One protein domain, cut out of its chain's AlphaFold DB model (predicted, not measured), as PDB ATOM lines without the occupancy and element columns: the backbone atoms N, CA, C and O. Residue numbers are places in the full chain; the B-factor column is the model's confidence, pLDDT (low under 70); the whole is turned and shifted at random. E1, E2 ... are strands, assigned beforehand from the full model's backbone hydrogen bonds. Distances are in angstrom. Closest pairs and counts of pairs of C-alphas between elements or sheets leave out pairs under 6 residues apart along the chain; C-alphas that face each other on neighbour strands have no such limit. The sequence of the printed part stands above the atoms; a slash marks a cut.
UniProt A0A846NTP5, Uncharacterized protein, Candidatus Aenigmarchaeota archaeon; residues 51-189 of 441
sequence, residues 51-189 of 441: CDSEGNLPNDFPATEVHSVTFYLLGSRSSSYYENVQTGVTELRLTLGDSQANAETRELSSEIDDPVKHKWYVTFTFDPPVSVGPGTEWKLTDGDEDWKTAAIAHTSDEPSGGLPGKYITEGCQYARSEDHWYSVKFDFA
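AT A GLANCE: This is residues 51 to 189 of the 441 residues of an uncharacterized protein of Candidatus Aenigmarchaeota archaeon (UniProt A0A846NTP5). One strongly twisted sheet of nine strands curls like part of a barrel and folds back on itself, with E8 E7 E1 E6 E3 E4 as one leaf, E2 and E9 as the facing leaf, and the long bent E5 as the hinge. The two edge strands, E8 and E9, follow each other end to end across one residue, and three long loops link other strands. The printed part has 139 residues with no named helix and nine named strands, E1 to E9 along the chain; the class is all strand. The order across the sheet is E8 E7 E1 E6 E3 E4 E5 E2 E9, all antiparallel. The whole is compact, with a radius of gyration of the C-alphas of 14.6 A and spans of 41 by 38 by 31 A.

HOW THE PARTS SIT: E1, residues 51 to 56, has two antiparallel neighbours: E6, residues 137 to 142, with N 140 and O 53 2.7 A apart, and E7, residues 163 to 170, with N 166 and O 54 2.7 A apart. E2, residues 64 to 72, is the antiparallel neighbour of E5, residues 120 to 132, with N 69 and O 124 2.9 A apart, and of E9, residues 184 to 188, with N 70 and O 185 2.8 A apart. E3, residues 88 to 96, and E4, residues 99 to 107, form a hairpin, with N 94 and O 101 2.9 A apart. E4 and E5 form another, with N 104 and O 123 2.8 A apart. E3 E4 E5 is a meander, each strand the antiparallel neighbour of the one before. E2 E3 E4 E5 and E3 E4 E5 E6 are Greek keys, a meander of three strands with a fourth whose partner is at the far end of the run. E6 neighbours E3, with N 95 and O 139 2.8 A apart. E7 and E8, residues 176 to 182, form a hairpin, with N 165 and O 180 2.9 A apart. Residues 155 to 156 pair antiparallel with residues 181 to 182 of E8. E8 runs on into E9 at 55 degrees.

IN THESE COORDINATES: E1 begins at C-alpha 51, (-40.573, 41.381, -0.212). E2 is 21.8 A long and bends by 70 degrees at residue 67; E3 is 20.8 A long and bends by 75 degrees at residue 91. E4 and E5 are each 25.7 A long, and E5 bends by 98 degrees at residue 128. E7 is 21.9 A long. E9 ends at C-alpha 188, (-49.510, 31.646, -24.821).

THE WHOLE: The C-alphas farthest apart are those of Gln 173 and Ala 189, 42.2 A. The printed part has no cut. The long links are E2 to E3, E4 to E5 and E6 to E7. The mean pLDDT of the printed part is 78.9, and it is under 70 in residues 74 to 83, 110 to 118 and 143 to 161.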
ATOM      1  N   CYS A  51     -41.222  42.381   0.626       75.62
ATOM      2  CA  CYS A  51     -40.573  41.381  -0.212       75.62
ATOM      3  C   CYS A  51     -41.113  41.533  -1.633       75.62
ATOM      4  O   CYS A  51     -42.293  41.300  -1.858       75.62
ATOM      5  N   ASP A  52     -40.254  41.881  -2.581       82.56
ATOM      6  CA  ASP A  52     -40.595  41.985  -3.996       82.56
ATOM      7  C   ASP A  52     -39.811  40.939  -4.794       82.56
ATOM      8  O   ASP A  52     -38.713  40.515  -4.419       82.56
ATOM      9  N   SER A  53     -40.377  40.512  -5.921       87.62
ATOM     10  CA  SER A  53     -39.640  39.754  -6.932       87.62
ATOM     11  C   SER A  53     -39.812  40.411  -8.288       87.62
ATOM     12  O   SER A  53     -40.939  40.611  -8.726       87.62
ATOM     13  N   GLU A  54     -38.720  40.757  -8.957       92.94
ATOM     14  CA  GLU A  54     -38.773  41.468 -10.238       92.94
ATOM     15  C   GLU A  54     -37.655  41.041 -11.182       92.94
ATOM     16  O   GLU A  54     -36.603  40.575 -10.753       92.94
ATOM     17  N   GLY A  55     -37.858  41.193 -12.483       94.25
ATOM     18  CA  GLY A  55     -36.871  40.798 -13.474       94.25
ATOM     19  C   GLY A  55     -37.236  41.220 -14.885       94.25
ATOM     20  O   GLY A  55     -38.145  42.012 -15.112       94.25
ATOM     21  N   ASN A  56     -36.497  40.668 -15.840       96.50
ATOM     22  CA  ASN A  56     -36.742  40.846 -17.265       96.50
ATOM     23  C   ASN A  56     -36.856  39.469 -17.917       96.50
ATOM     24  O   ASN A  56     -36.109  38.557 -17.556       96.50
ATOM     25  N   LEU A  57     -37.756  39.317 -18.889       92.25
ATOM     26  CA  LEU A  57     -37.782  38.121 -19.729       92.25
ATOM     27  C   LEU A  57     -36.427  37.965 -20.447       92.25
ATOM     28  O   LEU A  57     -35.849  38.967 -20.886       92.25
ATOM     29  N   PRO A  58     -35.888  36.739 -20.559       88.12
ATOM     30  CA  PRO A  58     -34.549  36.520 -21.093       88.12
ATOM     31  C   PRO A  58     -34.459  36.888 -22.582       88.12
ATOM     32  O   PRO A  58     -35.462  36.982 -23.289       88.12
ATOM     33  N   ASN A  59     -33.237  37.111 -23.073       85.31
ATOM     34  CA  ASN A  59     -33.005  37.596 -24.441       85.31
ATOM     35  C   ASN A  59     -33.491  36.633 -25.539       85.31
ATOM     36  O   ASN A  59     -33.688  37.051 -26.678       85.31
ATOM     37  N   ASP A  60     -33.641  35.354 -25.209       78.75
ATOM     38  CA  ASP A  60     -34.140  34.284 -26.072       78.75
ATOM     39  C   ASP A  60     -35.645  34.006 -25.889       78.75
ATOM     40  O   ASP A  60     -36.176  33.093 -26.520       78.75
ATOM     41  N   PHE A  61     -36.356  34.794 -25.069       80.12
ATOM     42  CA  PHE A  61     -37.805  34.669 -24.914       80.12
ATOM     43  C   PHE A  61     -38.528  35.060 -26.217       80.12
ATOM     44  O   PHE A  61     -38.224  36.106 -26.790       80.12
ATOM     45  N   PRO A  62     -39.497  34.275 -26.715       77.69
ATOM     46  CA  PRO A  62     -40.180  34.598 -27.965       77.69
ATOM     47  C   PRO A  62     -41.042  35.861 -27.829       77.69
ATOM     48  O   PRO A  62     -41.718  36.055 -26.822       77.69
ATOM     49  N   ALA A  63     -41.069  36.700 -28.868       81.62
ATOM     50  CA  ALA A  63     -42.047  37.783 -28.955       81.62
ATOM     51  C   ALA A  63     -43.433  37.193 -29.264       81.62
ATOM     52  O   ALA A  63     -43.615  36.574 -30.312       81.62
ATOM     53  N   THR A  64     -44.389  37.323 -28.345       88.44
ATOM     54  CA  THR A  64     -45.677  36.609 -28.403       88.44
ATOM     55  C   THR A  64     -46.718  37.237 -27.471       88.44
ATOM     56  O   THR A  64     -46.420  38.183 -26.745       88.44
ATOM     57  N   GLU A  65     -47.940  36.709 -27.471       92.00
ATOM     58  CA  GLU A  65     -48.988  37.053 -26.512       92.00
ATOM     59  C   GLU A  65     -49.089  35.980 -25.420       92.00
ATOM     60  O   GLU A  65     -49.186  34.786 -25.703       92.00
ATOM     61  N   VAL A  66     -49.068  36.398 -24.158       91.12
ATOM     62  CA  VAL A  66     -49.193  35.528 -22.984       91.12
ATOM     63  C   VAL A  66     -50.601  35.657 -22.414       91.12
ATOM     64  O   VAL A  66     -51.039  36.748 -22.056       91.12
ATOM     65  N   HIS A  67     -51.305  34.532 -22.313       94.62
ATOM     66  CA  HIS A  67     -52.621  34.450 -21.689       94.62
ATOM     67  C   HIS A  67     -52.522  34.214 -20.181       94.62
ATOM     68  O   HIS A  67     -53.253  34.832 -19.413       94.62
ATOM     69  N   SER A  68     -51.610  33.348 -19.732       94.88
ATOM     70  CA  SER A  68     -51.383  33.163 -18.299       94.88
ATOM     71  C   SER A  68     -49.945  32.794 -17.948       94.88
ATOM     72  O   SER A  68     -49.190  32.277 -18.772       94.88
ATOM     73  N   VAL A  69     -49.556  33.064 -16.703       92.19
ATOM     74  CA  VAL A  69     -48.271  32.650 -16.123       92.19
ATOM     75  C   VAL A  69     -48.548  31.851 -14.858       92.19
ATOM     76  O   VAL A  69     -49.210  32.341 -13.950       92.19
ATOM     77  N   THR A  70     -48.051  30.619 -14.787       89.19
ATOM     78  CA  THR A  70     -48.200  29.743 -13.617       89.19
ATOM     79  C   THR A  70     -46.868  29.585 -12.903       89.19
ATOM     80  O   THR A  70     -45.909  29.106 -13.504       89.19
ATOM     81  N   PHE A  71     -46.811  29.933 -11.621       86.00
ATOM     82  CA  PHE A  71     -45.662  29.692 -10.751       86.00
ATOM     83  C   PHE A  71     -45.820  28.361 -10.007       86.00
ATOM     84  O   PHE A  71     -46.898  28.041  -9.490       86.00
ATOM     85  N   TYR A  72     -44.727  27.598  -9.935       78.31
ATOM     86  CA  TYR A  72     -44.664  26.307  -9.251       78.31
ATOM     87  C   TYR A  72     -43.980  26.436  -7.888       78.31
ATOM     88  O   TYR A  72     -42.849  26.910  -7.783       78.31
ATOM     89  N   LEU A  73     -44.628  25.936  -6.836       73.25
ATOM     90  CA  LEU A  73     -44.110  25.998  -5.468       73.25
ATOM     91  C   LEU A  73     -43.325  24.731  -5.124       73.25
ATOM     92  O   LEU A  73     -43.755  23.884  -4.349       73.25
ATOM     93  N   LEU A  74     -42.148  24.577  -5.732       56.00
ATOM     94  CA  LEU A  74     -41.423  23.299  -5.713       56.00
ATOM     95  C   LEU A  74     -40.541  23.072  -4.467       56.00
ATOM     96  O   LEU A  74     -40.128  21.941  -4.215       56.00
ATOM     97  N   GLY A  75     -40.245  24.096  -3.653       52.91
ATOM     98  CA  GLY A  75     -39.089  24.003  -2.750       52.91
ATOM     99  C   GLY A  75     -39.074  24.872  -1.498       52.91
ATOM    100  O   GLY A  75     -38.090  25.566  -1.272       52.91
ATOM    101  N   SER A  76     -40.083  24.794  -0.624       54.91
ATOM    102  CA  SER A  76     -39.931  25.393   0.714       54.91
ATOM    103  C   SER A  76     -39.087  24.560   1.662       54.91
ATOM    104  O   SER A  76     -39.258  23.341   1.754       54.91
ATOM    105  N   ARG A  77     -38.242  25.246   2.442       50.12
ATOM    106  CA  ARG A  77     -37.572  24.685   3.625       50.12
ATOM    107  C   ARG A  77     -38.533  24.474   4.804       50.12
ATOM    108  O   ARG A  77     -38.177  23.743   5.720       50.12
ATOM    109  N   SER A  78     -39.733  25.066   4.778       56.59
ATOM    110  CA  SER A  78     -40.767  24.870   5.801       56.59
ATOM    111  C   SER A  78     -42.164  24.789   5.179       56.59
ATOM    112  O   SER A  78     -42.575  25.687   4.442       56.59
ATOM    113  N   SER A  79     -42.912  23.727   5.486       59.09
ATOM    114  CA  SER A  79     -44.312  23.548   5.063       59.09
ATOM    115  C   SER A  79     -45.246  24.618   5.623       59.09
ATOM    116  O   SER A  79     -46.251  24.931   4.992       59.09
ATOM    117  N   SER A  80     -44.873  25.238   6.747       60.75
ATOM    118  CA  SER A  80     -45.697  26.205   7.478       60.75
ATOM    119  C   SER A  80     -46.141  27.412   6.645       60.75
ATOM    120  O   SER A  80     -47.143  28.036   6.972       60.75
ATOM    121  N   TYR A  81     -45.412  27.746   5.572       58.72
ATOM    122  CA  TYR A  81     -45.747  28.859   4.676       58.72
ATOM    123  C   TYR A  81     -46.982  28.588   3.814       58.72
ATOM    124  O   TYR A  81     -47.623  29.531   3.364       58.72
ATOM    125  N   TYR A  82     -47.334  27.316   3.616       67.75
ATOM    126  CA  TYR A  82     -48.360  26.905   2.661       67.75
ATOM    127  C   TYR A  82     -49.531  26.150   3.303       67.75
ATOM    128  O   TYR A  82     -50.406  25.647   2.600       67.75
ATOM    129  N   GLU A  83     -49.569  26.071   4.635       68.31
ATOM    130  CA  GLU A  83     -50.620  25.358   5.378       68.31
ATOM    131  C   GLU A  83     -51.980  26.070   5.328       68.31
ATOM    132  O   GLU A  83     -53.011  25.419   5.474       68.31
ATOM    133  N   ASN A  84     -51.991  27.384   5.080       71.25
ATOM    134  CA  ASN A  84     -53.211  28.200   5.067       71.25
ATOM    135  C   ASN A  84     -53.636  28.667   3.664       71.25
ATOM    136  O   ASN A  84     -54.635  29.379   3.540       71.25
ATOM    137  N   VAL A  85     -52.918  28.261   2.607       75.25
ATOM    138  CA  VAL A  85     -53.339  28.568   1.233       75.25
ATOM    139  C   VAL A  85     -54.690  27.915   0.982       75.25
ATOM    140  O   VAL A  85     -54.910  26.752   1.313       75.25
ATOM    141  N   GLN A  86     -55.603  28.673   0.391       81.94
ATOM    142  CA  GLN A  86     -56.892  28.170  -0.064       81.94
ATOM    143  C   GLN A  86     -56.969  28.333  -1.574       81.94
ATOM    144  O   GLN A  86     -56.391  29.272  -2.114       81.94
ATOM    145  N   THR A  87     -57.708  27.457  -2.248       85.81
ATOM    146  CA  THR A  87     -58.035  27.618  -3.668       85.81
ATOM    147  C   THR A  87     -58.855  28.891  -3.885       85.81
ATOM    148  O   THR A  87     -59.827  29.126  -3.160       85.81
ATOM    149  N   GLY A  88     -58.506  29.682  -4.897       87.31
ATOM    150  CA  GLY A  88     -59.267  30.859  -5.316       87.31
ATOM    151  C   GLY A  88     -58.397  32.059  -5.669       87.31
ATOM    152  O   GLY A  88     -57.177  31.969  -5.733       87.31
ATOM    153  N   VAL A  89     -59.040  33.198  -5.916       87.00
ATOM    154  CA  VAL A  89     -58.340  34.457  -6.206       87.00
ATOM    155  C   VAL A  89     -57.638  34.960  -4.945       87.00
ATOM    156  O   VAL A  89     -58.215  34.920  -3.855       87.00
ATOM    157  N   THR A  90     -56.408  35.439  -5.099       83.81
ATOM    158  CA  THR A  90     -55.622  36.079  -4.043       83.81
ATOM    159  C   THR A  90     -55.283  37.515  -4.433       83.81
ATOM    160  O   THR A  90     -55.535  37.956  -5.556       83.81
ATOM    161  N   GLU A  91     -54.724  38.264  -3.491       83.75
ATOM    162  CA  GLU A  91     -54.298  39.645  -3.725       83.75
ATOM    163  C   GLU A  91     -52.866  39.730  -4.275       83.75
ATOM    164  O   GLU A  91     -52.438  40.799  -4.698       83.75
ATOM    165  N   LEU A  92     -52.141  38.609  -4.370       84.56
ATOM    166  CA  LEU A  92     -50.841  38.564  -5.037       84.56
ATOM    167  C   LEU A  92     -51.003  38.962  -6.508       84.56
ATOM    168  O   LEU A  92     -51.872  38.440  -7.209       84.56
ATOM    169  N   ARG A  93     -50.147  39.860  -6.994       89.94
ATOM    170  CA  ARG A  93     -50.253  40.428  -8.339       89.94
ATOM    171  C   ARG A  93     -48.972  40.234  -9.133       89.94
ATOM    172  O   ARG A  93     -47.885  40.494  -8.627       89.94
ATOM    173  N   LEU A  94     -49.114  39.842 -10.395       92.50
ATOM    174  CA  LEU A  94     -48.044  39.851 -11.385       92.50
ATOM    175  C   LEU A  94     -48.259  41.029 -12.330       92.50
ATOM    176  O   LEU A  94     -49.281  41.111 -13.011       92.50
ATOM    177  N   THR A  95     -47.278  41.919 -12.382       95.12
ATOM    178  CA  THR A  95     -47.106  42.896 -13.453       95.12
ATOM    179  C   THR A  95     -46.204  42.277 -14.515       95.12
ATOM    180  O   THR A  95     -45.136  41.765 -14.183       95.12
ATOM    181  N   LEU A  96     -46.626  42.302 -15.775       96.25
ATOM    182  CA  LEU A  96     -45.868  41.813 -16.924       96.25
ATOM    183  C   LEU A  96     -45.991  42.853 -18.043       96.25
ATOM    184  O   LEU A  96     -47.078  43.058 -18.586       96.25
ATOM    185  N   GLY A  97     -44.899  43.561 -18.332       96.06
ATOM    186  CA  GLY A  97     -44.940  44.797 -19.115       96.06
ATOM    187  C   GLY A  97     -45.900  45.816 -18.492       96.06
ATOM    188  O   GLY A  97     -45.867  46.057 -17.288       96.06
ATOM    189  N   ASP A  98     -46.804  46.365 -19.303       96.25
ATOM    190  CA  ASP A  98     -47.807  47.348 -18.862       96.25
ATOM    191  C   ASP A  98     -49.097  46.713 -18.301       96.25
ATOM    192  O   ASP A  98     -50.053  47.418 -17.975       96.25
ATOM    193  N   SER A  99     -49.165  45.379 -18.218       96.81
ATOM    194  CA  SER A  99     -50.365  44.647 -17.792       96.81
ATOM    195  C   SER A  99     -50.213  44.056 -16.398       96.81
ATOM    196  O   SER A  99     -49.115  43.703 -15.970       96.81
ATOM    197  N   GLN A 100     -51.332  43.912 -15.689       95.94
ATOM    198  CA  GLN A 100     -51.377  43.333 -14.349       95.94
ATOM    199  C   GLN A 100     -52.454  42.257 -14.253       95.94
ATOM    200  O   GLN A 100     -53.543  42.418 -14.799       95.94
ATOM    201  N   ALA A 101     -52.163  41.197 -13.508       94.75
ATOM    202  CA  ALA A 101     -53.110  40.139 -13.189       94.75
ATOM    203  C   ALA A 101     -52.999  39.757 -11.711       94.75
ATOM    204  O   ALA A 101     -51.897  39.697 -11.162       94.75
ATOM    205  N   ASN A 102     -54.138  39.491 -11.073       92.75
ATOM    206  CA  ASN A 102     -54.171  38.903  -9.736       92.75
ATOM    207  C   ASN A 102     -54.023  37.382  -9.842       92.75
ATOM    208  O   ASN A 102     -54.447  36.769 -10.823       92.75
ATOM    209  N   ALA A 103     -53.416  36.782  -8.827       90.81
ATOM    210  CA  ALA A 103     -53.221  35.350  -8.747       90.81
ATOM    211  C   ALA A 103     -54.531  34.604  -8.471       90.81
ATOM    212  O   ALA A 103     -55.393  35.048  -7.714       90.81
ATOM    213  N   GLU A 104     -54.617  33.399  -9.014       91.25
ATOM    214  CA  GLU A 104     -55.543  32.349  -8.622       91.25
ATOM    215  C   GLU A 104     -54.733  31.133  -8.150       91.25
ATOM    216  O   GLU A 104     -53.892  30.598  -8.879       91.25
ATOM    217  N   THR A 105     -54.972  30.690  -6.921       88.44
ATOM    218  CA  THR A 105     -54.358  29.497  -6.335       88.44
ATOM    219  C   THR A 105     -55.208  28.262  -6.602       88.44
ATOM    220  O   THR A 105     -56.432  28.290  -6.459       88.44
ATOM    221  N   ARG A 106     -54.568  27.142  -6.950       88.50
ATOM    222  CA  ARG A 106     -55.224  25.833  -7.111       88.50
ATOM    223  C   ARG A 106     -54.379  24.715  -6.520       88.50
ATOM    224  O   ARG A 106     -53.154  24.759  -6.617       88.50
ATOM    225  N   GLU A 107     -55.034  23.717  -5.933       85.00
ATOM    226  CA  GLU A 107     -54.349  22.530  -5.418       85.00
ATOM    227  C   GLU A 107     -53.950  21.584  -6.574       85.00
ATOM    228  O   GLU A 107     -54.728  21.355  -7.503       85.00
ATOM    229  N   LEU A 108     -52.735  21.040  -6.523       78.12
ATOM    230  CA  LEU A 108     -52.233  19.961  -7.372       78.12
ATOM    231  C   LEU A 108     -53.077  18.705  -7.130       78.12
ATOM    232  O   LEU A 108     -53.243  18.277  -5.985       78.12
ATOM    233  N   SER A 109     -53.586  18.082  -8.198       74.50
ATOM    234  CA  SER A 109     -54.277  16.799  -8.064       74.50
ATOM    235  C   SER A 109     -53.314  15.741  -7.517       74.50
ATOM    236  O   SER A 109     -52.139  15.689  -7.878       74.50
ATOM    237  N   SER A 110     -53.813  14.870  -6.641       60.78
ATOM    238  CA  SER A 110     -53.031  13.825  -5.963       60.78
ATOM    239  C   SER A 110     -52.466  12.732  -6.884       60.78
ATOM    240  O   SER A 110     -51.907  11.763  -6.386       60.78
ATOM    241  N   GLU A 111     -52.652  12.847  -8.200       57.22
ATOM    242  CA  GLU A 111     -52.258  11.854  -9.208       57.22
ATOM    243  C   GLU A 111     -50.874  12.121  -9.825       57.22
ATOM    244  O   GLU A 111     -50.397  11.324 -10.629       57.22
ATOM    245  N   ILE A 112     -50.213  13.228  -9.468       57.19
ATOM    246  CA  ILE A 112     -48.859  13.528  -9.944       57.19
ATOM    247  C   ILE A 112     -47.850  12.864  -8.999       57.19
ATOM    248  O   ILE A 112     -47.626  13.335  -7.887       57.19
ATOM    249  N   ASP A 113     -47.237  11.774  -9.467       49.53
ATOM    250  CA  ASP A 113     -46.224  10.942  -8.782       49.53
ATOM    251  C   ASP A 113     -44.841  11.629  -8.622       49.53
ATOM    252  O   ASP A 113     -43.823  10.985  -8.362       49.53
ATOM    253  N   ASP A 114     -44.781  12.949  -8.801       53.47
ATOM    254  CA  ASP A 114     -43.545  13.736  -8.842       53.47
ATOM    255  C   ASP A 114     -43.225  14.300  -7.437       53.47
ATOM    256  O   ASP A 114     -44.149  14.610  -6.675       53.47
ATOM    257  N   PRO A 115     -41.948  14.473  -7.036       53.12
ATOM    258  CA  PRO A 115     -41.553  14.845  -5.678       53.12
ATOM    259  C   PRO A 115     -41.737  16.349  -5.418       53.12
ATOM    260  O   PRO A 115     -40.855  17.025  -4.881       53.12
ATOM    261  N   VAL A 116     -42.885  16.904  -5.803       56.62
ATOM    262  CA  VAL A 116     -43.231  18.291  -5.529       56.62
ATOM    263  C   VAL A 116     -43.573  18.415  -4.048       56.62
ATOM    264  O   VAL A 116     -44.543  17.842  -3.556       56.62
ATOM    265  N   LYS A 117     -42.759  19.171  -3.304       60.56
ATOM    266  CA  LYS A 117     -42.909  19.302  -1.846       60.56
ATOM    267  C   LYS A 117     -44.197  20.014  -1.411       60.56
ATOM    268  O   LYS A 117     -44.594  19.831  -0.263       60.56
ATOM    269  N   HIS A 118     -44.837  20.806  -2.283       69.25
ATOM    270  CA  HIS A 118     -46.057  21.565  -1.967       69.25
ATOM    271  C   HIS A 118     -47.113  21.424  -3.058       69.25
ATOM    272  O   HIS A 118     -46.810  21.418  -4.243       69.25
ATOM    273  N   LYS A 119     -48.379  21.349  -2.654       76.38
ATOM    274  CA  LYS A 119     -49.493  21.008  -3.542       76.38
ATOM    275  C   LYS A 119     -50.159  22.217  -4.203       76.38
ATOM    276  O   LYS A 119     -51.346  22.150  -4.457       76.38
ATOM    277  N   TRP A 120     -49.468  23.323  -4.473       81.00
ATOM    278  CA  TRP A 120     -50.131  24.548  -4.944       81.00
ATOM    279  C   TRP A 120     -49.551  25.093  -6.254       81.00
ATOM    280  O   TRP A 120     -48.333  25.206  -6.407       81.00
ATOM    281  N   TYR A 121     -50.445  25.486  -7.166       84.38
ATOM    282  CA  TYR A 121     -50.168  26.328  -8.330       84.38
ATOM    283  C   TYR A 121     -50.683  27.742  -8.094       84.38
ATOM    284  O   TYR A 121     -51.778  27.909  -7.559       84.38
ATOM    285  N   VAL A 122     -49.927  28.740  -8.550       87.44
ATOM    286  CA  VAL A 122     -50.334  30.150  -8.542       87.44
ATOM    287  C   VAL A 122     -50.373  30.636  -9.983       87.44
ATOM    288  O   VAL A 122     -49.330  30.711 -10.628       87.44
ATOM    289  N   THR A 123     -51.564  30.921 -10.503       92.12
ATOM    290  CA  THR A 123     -51.766  31.297 -11.910       92.12
ATOM    291  C   THR A 123     -52.197  32.748 -12.020       92.12
ATOM    292  O   THR A 123     -53.114  33.170 -11.328       92.12
ATOM    293  N   PHE A 124     -51.568  33.499 -12.912       93.88
ATOM    294  CA  PHE A 124     -51.912  34.877 -13.237       93.88
ATOM    295  C   PHE A 124     -52.480  34.904 -14.651       93.88
ATOM    296  O   PHE A 124     -51.748  34.607 -15.593       93.88
ATOM    297  N   THR A 125     -53.763  35.228 -14.798       95.81
ATOM    298  CA  THR A 125     -54.453  35.225 -16.098       95.81
ATOM    299  C   THR A 125     -54.665  36.652 -16.589       95.81
ATOM    300  O   THR A 125     -55.219  37.482 -15.869       95.81
ATOM    301  N   PHE A 126     -54.246  36.922 -17.822       95.81
ATOM    302  CA  PHE A 126     -54.371  38.206 -18.499       95.81
ATOM    303  C   PHE A 126     -55.533  38.152 -19.499       95.81
ATOM    304  O   PHE A 126     -55.567  37.296 -20.389       95.81
ATOM    305  N   ASP A 127     -56.486  39.071 -19.340       93.94
ATOM    306  CA  ASP A 127     -57.599  39.278 -20.268       93.94
ATOM    307  C   ASP A 127     -57.757  40.786 -20.561       93.94
ATOM    308  O   ASP A 127     -58.188  41.537 -19.678       93.94
ATOM    309  N   PRO A 128     -57.370  41.261 -21.763       94.62
ATOM    310  CA  PRO A 128     -56.846  40.480 -22.889       94.62
ATOM    311  C   PRO A 128     -55.430  39.914 -22.628       94.62
ATOM    312  O   PRO A 128     -54.750  40.378 -21.708       94.62
ATOM    313  N   PRO A 129     -54.958  38.941 -23.435       95.50
ATOM    314  CA  PRO A 129     -53.569  38.487 -23.393       95.50
ATOM    315  C   PRO A 129     -52.561  39.634 -23.541       95.50
ATOM    316  O   PRO A 129     -52.812  40.608 -24.253       95.50
ATOM    317  N   VAL A 130     -51.402  39.506 -22.894       95.69
ATOM    318  CA  VAL A 130     -50.361  40.544 -22.881       95.69
ATOM    319  C   VAL A 130     -49.279  40.263 -23.921       95.69
ATOM    320  O   VAL A 130     -48.689  39.184 -23.937       95.69
ATOM    321  N   SER A 131     -48.981  41.241 -24.778       95.31
ATOM    322  CA  SER A 131     -47.846  41.164 -25.702       95.31
ATOM    323  C   SER A 131     -46.525  41.328 -24.946       95.31
ATOM    324  O   SER A 131     -46.302  42.340 -24.283       95.31
ATOM    325  N   VAL A 132     -45.631  40.353 -25.077       93.94
ATOM    326  CA  VAL A 132     -44.326  40.315 -24.405       93.94
ATOM    327  C   VAL A 132     -43.221  39.912 -25.380       93.94
ATOM    328  O   VAL A 132     -43.489  39.412 -26.471       93.94
ATOM    329  N   GLY A 133     -41.965  40.096 -24.985       91.81
ATOM    330  CA  GLY A 133     -40.800  39.628 -25.728       91.81
ATOM    331  C   GLY A 133     -39.513  39.722 -24.907       91.81
ATOM    332  O   GLY A 133     -39.567  39.925 -23.690       91.81
ATOM    333  N   PRO A 134     -38.343  39.588 -25.553       93.38
ATOM    334  CA  PRO A 134     -37.051  39.760 -24.899       93.38
ATOM    335  C   PRO A 134     -36.971  41.077 -24.124       93.38
ATOM    336  O   PRO A 134     -37.240  42.144 -24.677       93.38
ATOM    337  N   GLY A 135     -36.581  41.006 -22.851       95.25
ATOM    338  CA  GLY A 135     -36.421  42.183 -22.003       95.25
ATOM    339  C   GLY A 135     -37.720  42.798 -21.478       95.25
ATOM    340  O   GLY A 135     -37.657  43.862 -20.874       95.25
ATOM    341  N   THR A 136     -38.890  42.180 -21.683       97.12
ATOM    342  CA  THR A 136     -40.117  42.643 -21.018       97.12
ATOM    343  C   THR A 136     -39.958  42.533 -19.502       97.12
ATOM    344  O   THR A 136     -39.636  41.462 -18.984       97.12
ATOM    345  N   GLU A 137     -40.191  43.638 -18.796       97.69
ATOM    346  CA  GLU A 137     -40.136  43.686 -17.336       97.69
ATOM    347  C   GLU A 137     -41.272  42.867 -16.720       97.69
ATOM    348  O   GLU A 137     -42.397  42.837 -17.226       97.69
ATOM    349  N   TRP A 138     -40.985  42.209 -15.603       95.75
ATOM    350  CA  TRP A 138     -41.989  41.540 -14.794       95.75
ATOM    351  C   TRP A 138     -41.752  41.829 -13.314       95.75
ATOM    352  O   TRP A 138     -40.613  41.982 -12.873       95.75
ATOM    353  N   LYS A 139     -42.835  41.901 -12.536       93.00
ATOM    354  CA  LYS A 139     -42.788  42.146 -11.095       93.00
ATOM    355  C   LYS A 139     -43.935  41.457 -10.369       93.00
ATOM    356  O   LYS A 139     -45.094  41.637 -10.728       93.00
ATOM    357  N   LEU A 140     -43.616  40.698  -9.332       88.44
ATOM    358  CA  LEU A 140     -44.559  40.165  -8.360       88.44
ATOM    359  C   LEU A 140     -44.632  41.112  -7.164       88.44
ATOM    360  O   LEU A 140     -43.609  41.403  -6.543       88.44
ATOM    361  N   THR A 141     -45.842  41.562  -6.850       83.38
ATOM    362  CA  THR A 141     -46.136  42.437  -5.710       83.38
ATOM    363  C   THR A 141     -47.248  41.852  -4.864       83.38
ATOM    364  O   THR A 141     -48.215  41.302  -5.400       83.38
ATOM    365  N   ASP A 142     -47.156  42.054  -3.557       76.12
ATOM    366  CA  ASP A 142     -48.267  41.806  -2.649       76.12
ATOM    367  C   ASP A 142     -49.340  42.888  -2.830       76.12
ATOM    368  O   ASP A 142     -49.053  44.078  -2.683       76.12
ATOM    369  N   GLY A 143     -50.552  42.519  -3.241       65.56
ATOM    370  CA  GLY A 143     -51.589  43.494  -3.594       65.56
ATOM    371  C   GLY A 143     -52.484  43.933  -2.437       65.56
ATOM    372  O   GLY A 143     -53.326  44.801  -2.664       65.56
ATOM    373  N   ASP A 144     -52.312  43.365  -1.242       64.06
ATOM    374  CA  ASP A 144     -53.106  43.650  -0.036       64.06
ATOM    375  C   ASP A 144     -52.404  44.569   0.975       64.06
ATOM    376  O   ASP A 144     -52.978  44.931   2.007       64.06
ATOM    377  N   GLU A 145     -51.162  44.963   0.670       57.06
ATOM    378  CA  GLU A 145     -50.257  45.687   1.571       57.06
ATOM    379  C   GLU A 145     -49.987  44.943   2.906       57.06
ATOM    380  O   GLU A 145     -49.356  45.494   3.813       57.06
ATOM    381  N   ASP A 146     -50.428  43.687   3.045       57.69
ATOM    382  CA  ASP A 146     -50.212  42.814   4.195       57.69
ATOM    383  C   ASP A 146     -49.091  41.831   3.831       57.69
ATOM    384  O   ASP A 146     -49.333  40.691   3.475       57.69
ATOM    385  N   TRP A 147     -47.856  42.341   3.939       52.12
ATOM    386  CA  TRP A 147     -46.480  41.805   3.783       52.12
ATOM    387  C   TRP A 147     -46.164  40.287   3.909       52.12
ATOM    388  O   TRP A 147     -44.994  39.894   3.858       52.12
ATOM    389  N   LYS A 148     -47.138  39.408   4.128       51.75
ATOM    390  CA  LYS A 148     -47.005  37.968   4.368       51.75
ATOM    391  C   LYS A 148     -47.196  37.114   3.111       51.75
ATOM    392  O   LYS A 148     -46.925  35.914   3.187       51.75
ATOM    393  N   THR A 149     -47.606  37.680   1.979       50.88
ATOM    394  CA  THR A 149     -47.987  36.917   0.778       50.88
ATOM    395  C   THR A 149     -46.880  36.855  -0.273       50.88
ATOM    396  O   THR A 149     -46.838  35.923  -1.072       50.88
ATOM    397  N   ALA A 150     -45.899  37.756  -0.245       48.47
ATOM    398  CA  ALA A 150     -44.801  37.758  -1.219       48.47
ATOM    399  C   ALA A 150     -43.656  36.753  -0.947       48.47
ATOM    400  O   ALA A 150     -42.717  36.646  -1.734       48.47
ATOM    401  N   ALA A 151     -43.734  35.938   0.114       50.31
ATOM    402  CA  ALA A 151     -42.793  34.825   0.335       50.31
ATOM    403  C   ALA A 151     -42.963  33.664  -0.679       50.31
ATOM    404  O   ALA A 151     -42.249  32.659  -0.618       50.31
ATOM    405  N   ILE A 152     -43.918  33.789  -1.602       53.50
ATOM    406  CA  ILE A 152     -44.356  32.755  -2.535       53.50
ATOM    407  C   ILE A 152     -43.572  32.870  -3.839       53.50
ATOM    408  O   ILE A 152     -44.115  33.214  -4.882       53.50
ATOM    409  N   ALA A 153     -42.277  32.592  -3.800       52.94
ATOM    410  CA  ALA A 153     -41.530  32.371  -5.027       52.94
ATOM    411  C   ALA A 153     -40.224  31.653  -4.687       52.94
ATOM    412  O   ALA A 153     -39.173  32.267  -4.538       52.94
ATOM    413  N   HIS A 154     -40.298  30.336  -4.478       58.84
ATOM    414  CA  HIS A 154     -39.086  29.547  -4.304       58.84
ATOM    415  C   HIS A 154     -38.283  29.532  -5.589       58.84
ATOM    416  O   HIS A 154     -38.806  29.356  -6.690       58.84
ATOM    417  N   THR A 155     -36.992  29.706  -5.399       54.53
ATOM    418  CA  THR A 155     -36.054  29.960  -6.464       54.53
ATOM    419  C   THR A 155     -35.231  28.706  -6.661       54.53
ATOM    420  O   THR A 155     -34.764  28.113  -5.689       54.53
ATOM    421  N   SER A 156     -35.074  28.281  -7.904       54.78
ATOM    422  CA  SER A 156     -34.042  27.314  -8.239       54.78
ATOM    423  C   SER A 156     -32.683  27.975  -8.007       54.78
ATOM    424  O   SER A 156     -32.461  29.099  -8.460       54.78
ATOM    425  N   ASP A 157     -31.778  27.284  -7.315       52.84
ATOM    426  CA  ASP A 157     -30.364  27.683  -7.239       52.84
ATOM    427  C   ASP A 157     -29.654  27.454  -8.594       52.84
ATOM    428  O   ASP A 157     -28.517  27.883  -8.794       52.84
ATOM    429  N   GLU A 158     -30.320  26.781  -9.541       55.91
ATOM    430  CA  GLU A 158     -29.781  26.439 -10.853       55.91
ATOM    431  C   GLU A 158     -30.399  27.305 -11.974       55.91
ATOM    432  O   GLU A 158     -31.628  27.340 -12.107       55.91
ATOM    433  N   PRO A 159     -29.567  27.946 -12.826       56.03
ATOM    434  CA  PRO A 159     -30.001  28.758 -13.971       56.03
ATOM    435  C   PRO A 159     -30.754  28.004 -15.072       56.03
ATOM    436  O   PRO A 159     -31.321  28.621 -15.972       56.03
ATOM    437  N   SER A 160     -30.705  26.671 -15.081       54.78
ATOM    438  CA  SER A 160     -31.210  25.867 -16.192       54.78
ATOM    439  C   SER A 160     -32.737  25.796 -16.197       54.78
ATOM    440  O   SER A 160     -33.325  24.863 -15.657       54.78
ATOM    441  N   GLY A 161     -33.374  26.773 -16.847       60.97
ATOM    442  CA  GLY A 161     -34.779  26.704 -17.268       60.97
ATOM    443  C   GLY A 161     -35.785  27.508 -16.440       60.97
ATOM    444  O   GLY A 161     -36.980  27.394 -16.694       60.97
ATOM    445  N   GLY A 162     -35.336  28.312 -15.471       75.19
ATOM    446  CA  GLY A 162     -36.210  29.229 -14.730       75.19
ATOM    447  C   GLY A 162     -36.381  30.592 -15.413       75.19
ATOM    448  O   GLY A 162     -35.614  30.965 -16.298       75.19
ATOM    449  N   LEU A 163     -37.356  31.373 -14.954       86.19
ATOM    450  CA  LEU A 163     -37.478  32.795 -15.262       86.19
ATOM    451  C   LEU A 163     -36.472  33.585 -14.406       86.19
ATOM    452  O   LEU A 163     -36.559  33.498 -13.180       86.19
ATOM    453  N   PRO A 164     -35.523  34.332 -14.995       89.88
ATOM    454  CA  PRO A 164     -34.566  35.120 -14.226       89.88
ATOM    455  C   PRO A 164     -35.226  36.342 -13.583       89.88
ATOM    456  O   PRO A 164     -36.014  37.050 -14.214       89.88
ATOM    457  N   GLY A 165     -34.840  36.631 -12.344       90.25
ATOM    458  CA  GLY A 165     -35.184  37.863 -11.647       90.25
ATOM    459  C   GLY A 165     -34.343  38.081 -10.402       90.25
ATOM    460  O   GLY A 165     -33.274  37.498 -10.234       90.25
ATOM    461  N   LYS A 166     -34.842  38.944  -9.529       89.81
ATOM    462  CA  LYS A 166     -34.249  39.322  -8.261       89.81
ATOM    463  C   LYS A 166     -35.275  39.184  -7.165       89.81
ATOM    464  O   LYS A 166     -36.406  39.628  -7.327       89.81
ATOM    465  N   TYR A 167     -34.837  38.644  -6.040       85.75
ATOM    466  CA  TYR A 167     -35.566  38.712  -4.786       85.75
ATOM    467  C   TYR A 167     -35.058  39.921  -4.012       85.75
ATOM    468  O   TYR A 167     -33.855  40.036  -3.759       85.75
ATOM    469  N   ILE A 168     -35.961  40.829  -3.664       85.12
ATOM    470  CA  ILE A 168     -35.639  42.088  -3.000       85.12
ATOM    471  C   ILE A 168     -36.383  42.125  -1.674       85.12
ATOM    472  O   ILE A 168     -37.594  41.937  -1.633       85.12
ATOM    473  N   THR A 169     -35.662  42.380  -0.587       82.19
ATOM    474  CA  THR A 169     -36.259  42.655   0.718       82.19
ATOM    475  C   THR A 169     -35.880  44.052   1.197       82.19
ATOM    476  O   THR A 169     -34.700  44.397   1.244       82.19
ATOM    477  N   GLU A 170     -36.869  44.855   1.584       80.50
ATOM    478  CA  GLU A 170     -36.705  46.230   2.075       80.50
ATOM    479  C   GLU A 170     -37.419  46.417   3.418       80.50
ATOM    480  O   GLU A 170     -38.347  45.688   3.737       80.50
ATOM    481  N   GLY A 171     -36.969  47.345   4.267       78.62
ATOM    482  CA  GLY A 171     -37.567  47.555   5.602       78.62
ATOM    483  C   GLY A 171     -37.292  46.437   6.625       78.62
ATOM    484  O   GLY A 171     -37.566  46.591   7.812       78.62
ATOM    485  N   CYS A 172     -36.675  45.331   6.203       76.31
ATOM    486  CA  CYS A 172     -36.322  44.197   7.052       76.31
ATOM    487  C   CYS A 172     -34.953  44.393   7.727       76.31
ATOM    488  O   CYS A 172     -34.049  45.021   7.176       76.31
ATOM    489  N   GLN A 173     -34.735  43.735   8.874       76.44
ATOM    490  CA  GLN A 173     -33.412  43.665   9.521       76.44
ATOM    491  C   GLN A 173     -32.320  43.102   8.585       76.44
ATOM    492  O   GLN A 173     -31.147  43.444   8.725       76.44
ATOM    493  N   TYR A 174     -32.719  42.261   7.628       76.62
ATOM    494  CA  TYR A 174     -31.858  41.639   6.623       76.62
ATOM    495  C   TYR A 174     -32.330  41.998   5.208       76.62
ATOM    496  O   TYR A 174     -32.637  41.117   4.405       76.62
ATOM    497  N   ALA A 175     -32.447  43.300   4.935       80.88
ATOM    498  CA  ALA A 175     -32.690  43.806   3.587       80.88
ATOM    499  C   ALA A 175     -31.581  43.327   2.634       80.88
ATOM    500  O   ALA A 175     -30.392  43.484   2.930       80.88
ATOM    501  N   ARG A 176     -31.958  42.710   1.514       84.75
ATOM    502  CA  ARG A 176     -31.029  42.153   0.524       84.75
ATOM    503  C   ARG A 176     -31.650  42.158  -0.865       84.75
ATOM    504  O   ARG A 176     -32.864  42.109  -1.006       84.75
ATOM    505  N   SER A 177     -30.792  42.195  -1.876       89.62
ATOM    506  CA  SER A 177     -31.161  41.958  -3.268       89.62
ATOM    507  C   SER A 177     -30.259  40.851  -3.793       89.62
ATOM    508  O   SER A 177     -29.035  40.987  -3.775       89.62
ATOM    509  N   GLU A 178     -30.867  39.735  -4.175       87.31
ATOM    510  CA  GLU A 178     -30.183  38.533  -4.654       87.31
ATOM    511  C   GLU A 178     -30.761  38.152  -6.021       87.31
ATOM    512  O   GLU A 178     -31.954  38.341  -6.260       87.31
ATOM    513  N   ASP A 179     -29.922  37.653  -6.930       88.00
ATOM    514  CA  ASP A 179     -30.386  37.105  -8.207       88.00
ATOM    515  C   ASP A 179     -31.012  35.725  -7.971       88.00
ATOM    516  O   ASP A 179     -30.481  34.911  -7.213       88.00
ATOM    517  N   HIS A 180     -32.127  35.452  -8.642       83.50
ATOM    518  CA  HIS A 180     -32.917  34.246  -8.445       83.50
ATOM    519  C   HIS A 180     -33.575  33.753  -9.739       83.50
ATOM    520  O   HIS A 180     -33.791  34.511 -10.686       83.50
ATOM    521  N   TRP A 181     -33.918  32.463  -9.759       83.75
ATOM    522  CA  TRP A 181     -34.571  31.801 -10.889       83.75
ATOM    523  C   TRP A 181     -35.899  31.188 -10.469       83.75
ATOM    524  O   TRP A 181     -35.942  30.351  -9.571       83.75
ATOM    525  N   TYR A 182     -36.986  31.559 -11.136       81.62
ATOM    526  CA  TYR A 182     -38.339  31.144 -10.772       81.62
ATOM    527  C   TYR A 182     -38.842  30.024 -11.681       81.62
ATOM    528  O   TYR A 182     -38.727  30.098 -12.901       81.62
ATOM    529  N   SER A 183     -39.426  28.976 -11.099       81.94
ATOM    530  CA  SER A 183     -40.068  27.916 -11.885       81.94
ATOM    531  C   SER A 183     -41.436  28.394 -12.357       81.94
ATOM    532  O   SER A 183     -42.372  28.474 -11.558       81.94
ATOM    533  N   VAL A 184     -41.546  28.719 -13.646       83.12
ATOM    534  CA  VAL A 184     -42.775  29.241 -14.256       83.12
ATOM    535  C   VAL A 184     -43.148  28.488 -15.526       83.12
ATOM    536  O   VAL A 184     -42.288  27.989 -16.249       83.12
ATOM    537  N   LYS A 185     -44.444  28.456 -15.829       86.12
ATOM    538  CA  LYS A 185     -44.990  28.039 -17.121       86.12
ATOM    539  C   LYS A 185     -45.779  29.193 -17.716       86.12
ATOM    540  O   LYS A 185     -46.679  29.719 -17.070       86.12
ATOM    541  N   PHE A 186     -45.459  29.538 -18.956       85.81
ATOM    542  CA  PHE A 186     -46.233  30.478 -19.758       85.81
ATOM    543  C   PHE A 186     -47.272  29.713 -20.575       85.81
ATOM    544  O   PHE A 186     -46.950  28.713 -21.223       85.81
ATOM    545  N   ASP A 187     -48.509  30.190 -20.540       87.12
ATOM    546  CA  ASP A 187     -49.559  29.817 -21.474       87.12
ATOM    547  C   ASP A 187     -49.719  30.950 -22.485       87.12
ATOM    548  O   ASP A 187     -49.991  32.094 -22.114       87.12
ATOM    549  N   PHE A 188     -49.488  30.650 -23.757       85.75
ATOM    550  CA  PHE A 188     -49.510  31.646 -24.821       85.75
ATOM    551  C   PHE A 188     -50.918  31.737 -25.403       85.75
ATOM    552  O   PHE A 188     -51.599  30.719 -25.529       85.75
ATOM    553  N   ALA A 189     -51.358  32.943 -25.765       82.88
ATOM    554  CA  ALA A 189     -52.616  33.096 -26.481       82.88
ATOM    555  C   ALA A 189     -52.549  32.273 -27.769       82.88
ATOM    556  O   ALA A 189     -51.534  32.289 -28.471       82.88
TER     557      ALA A 189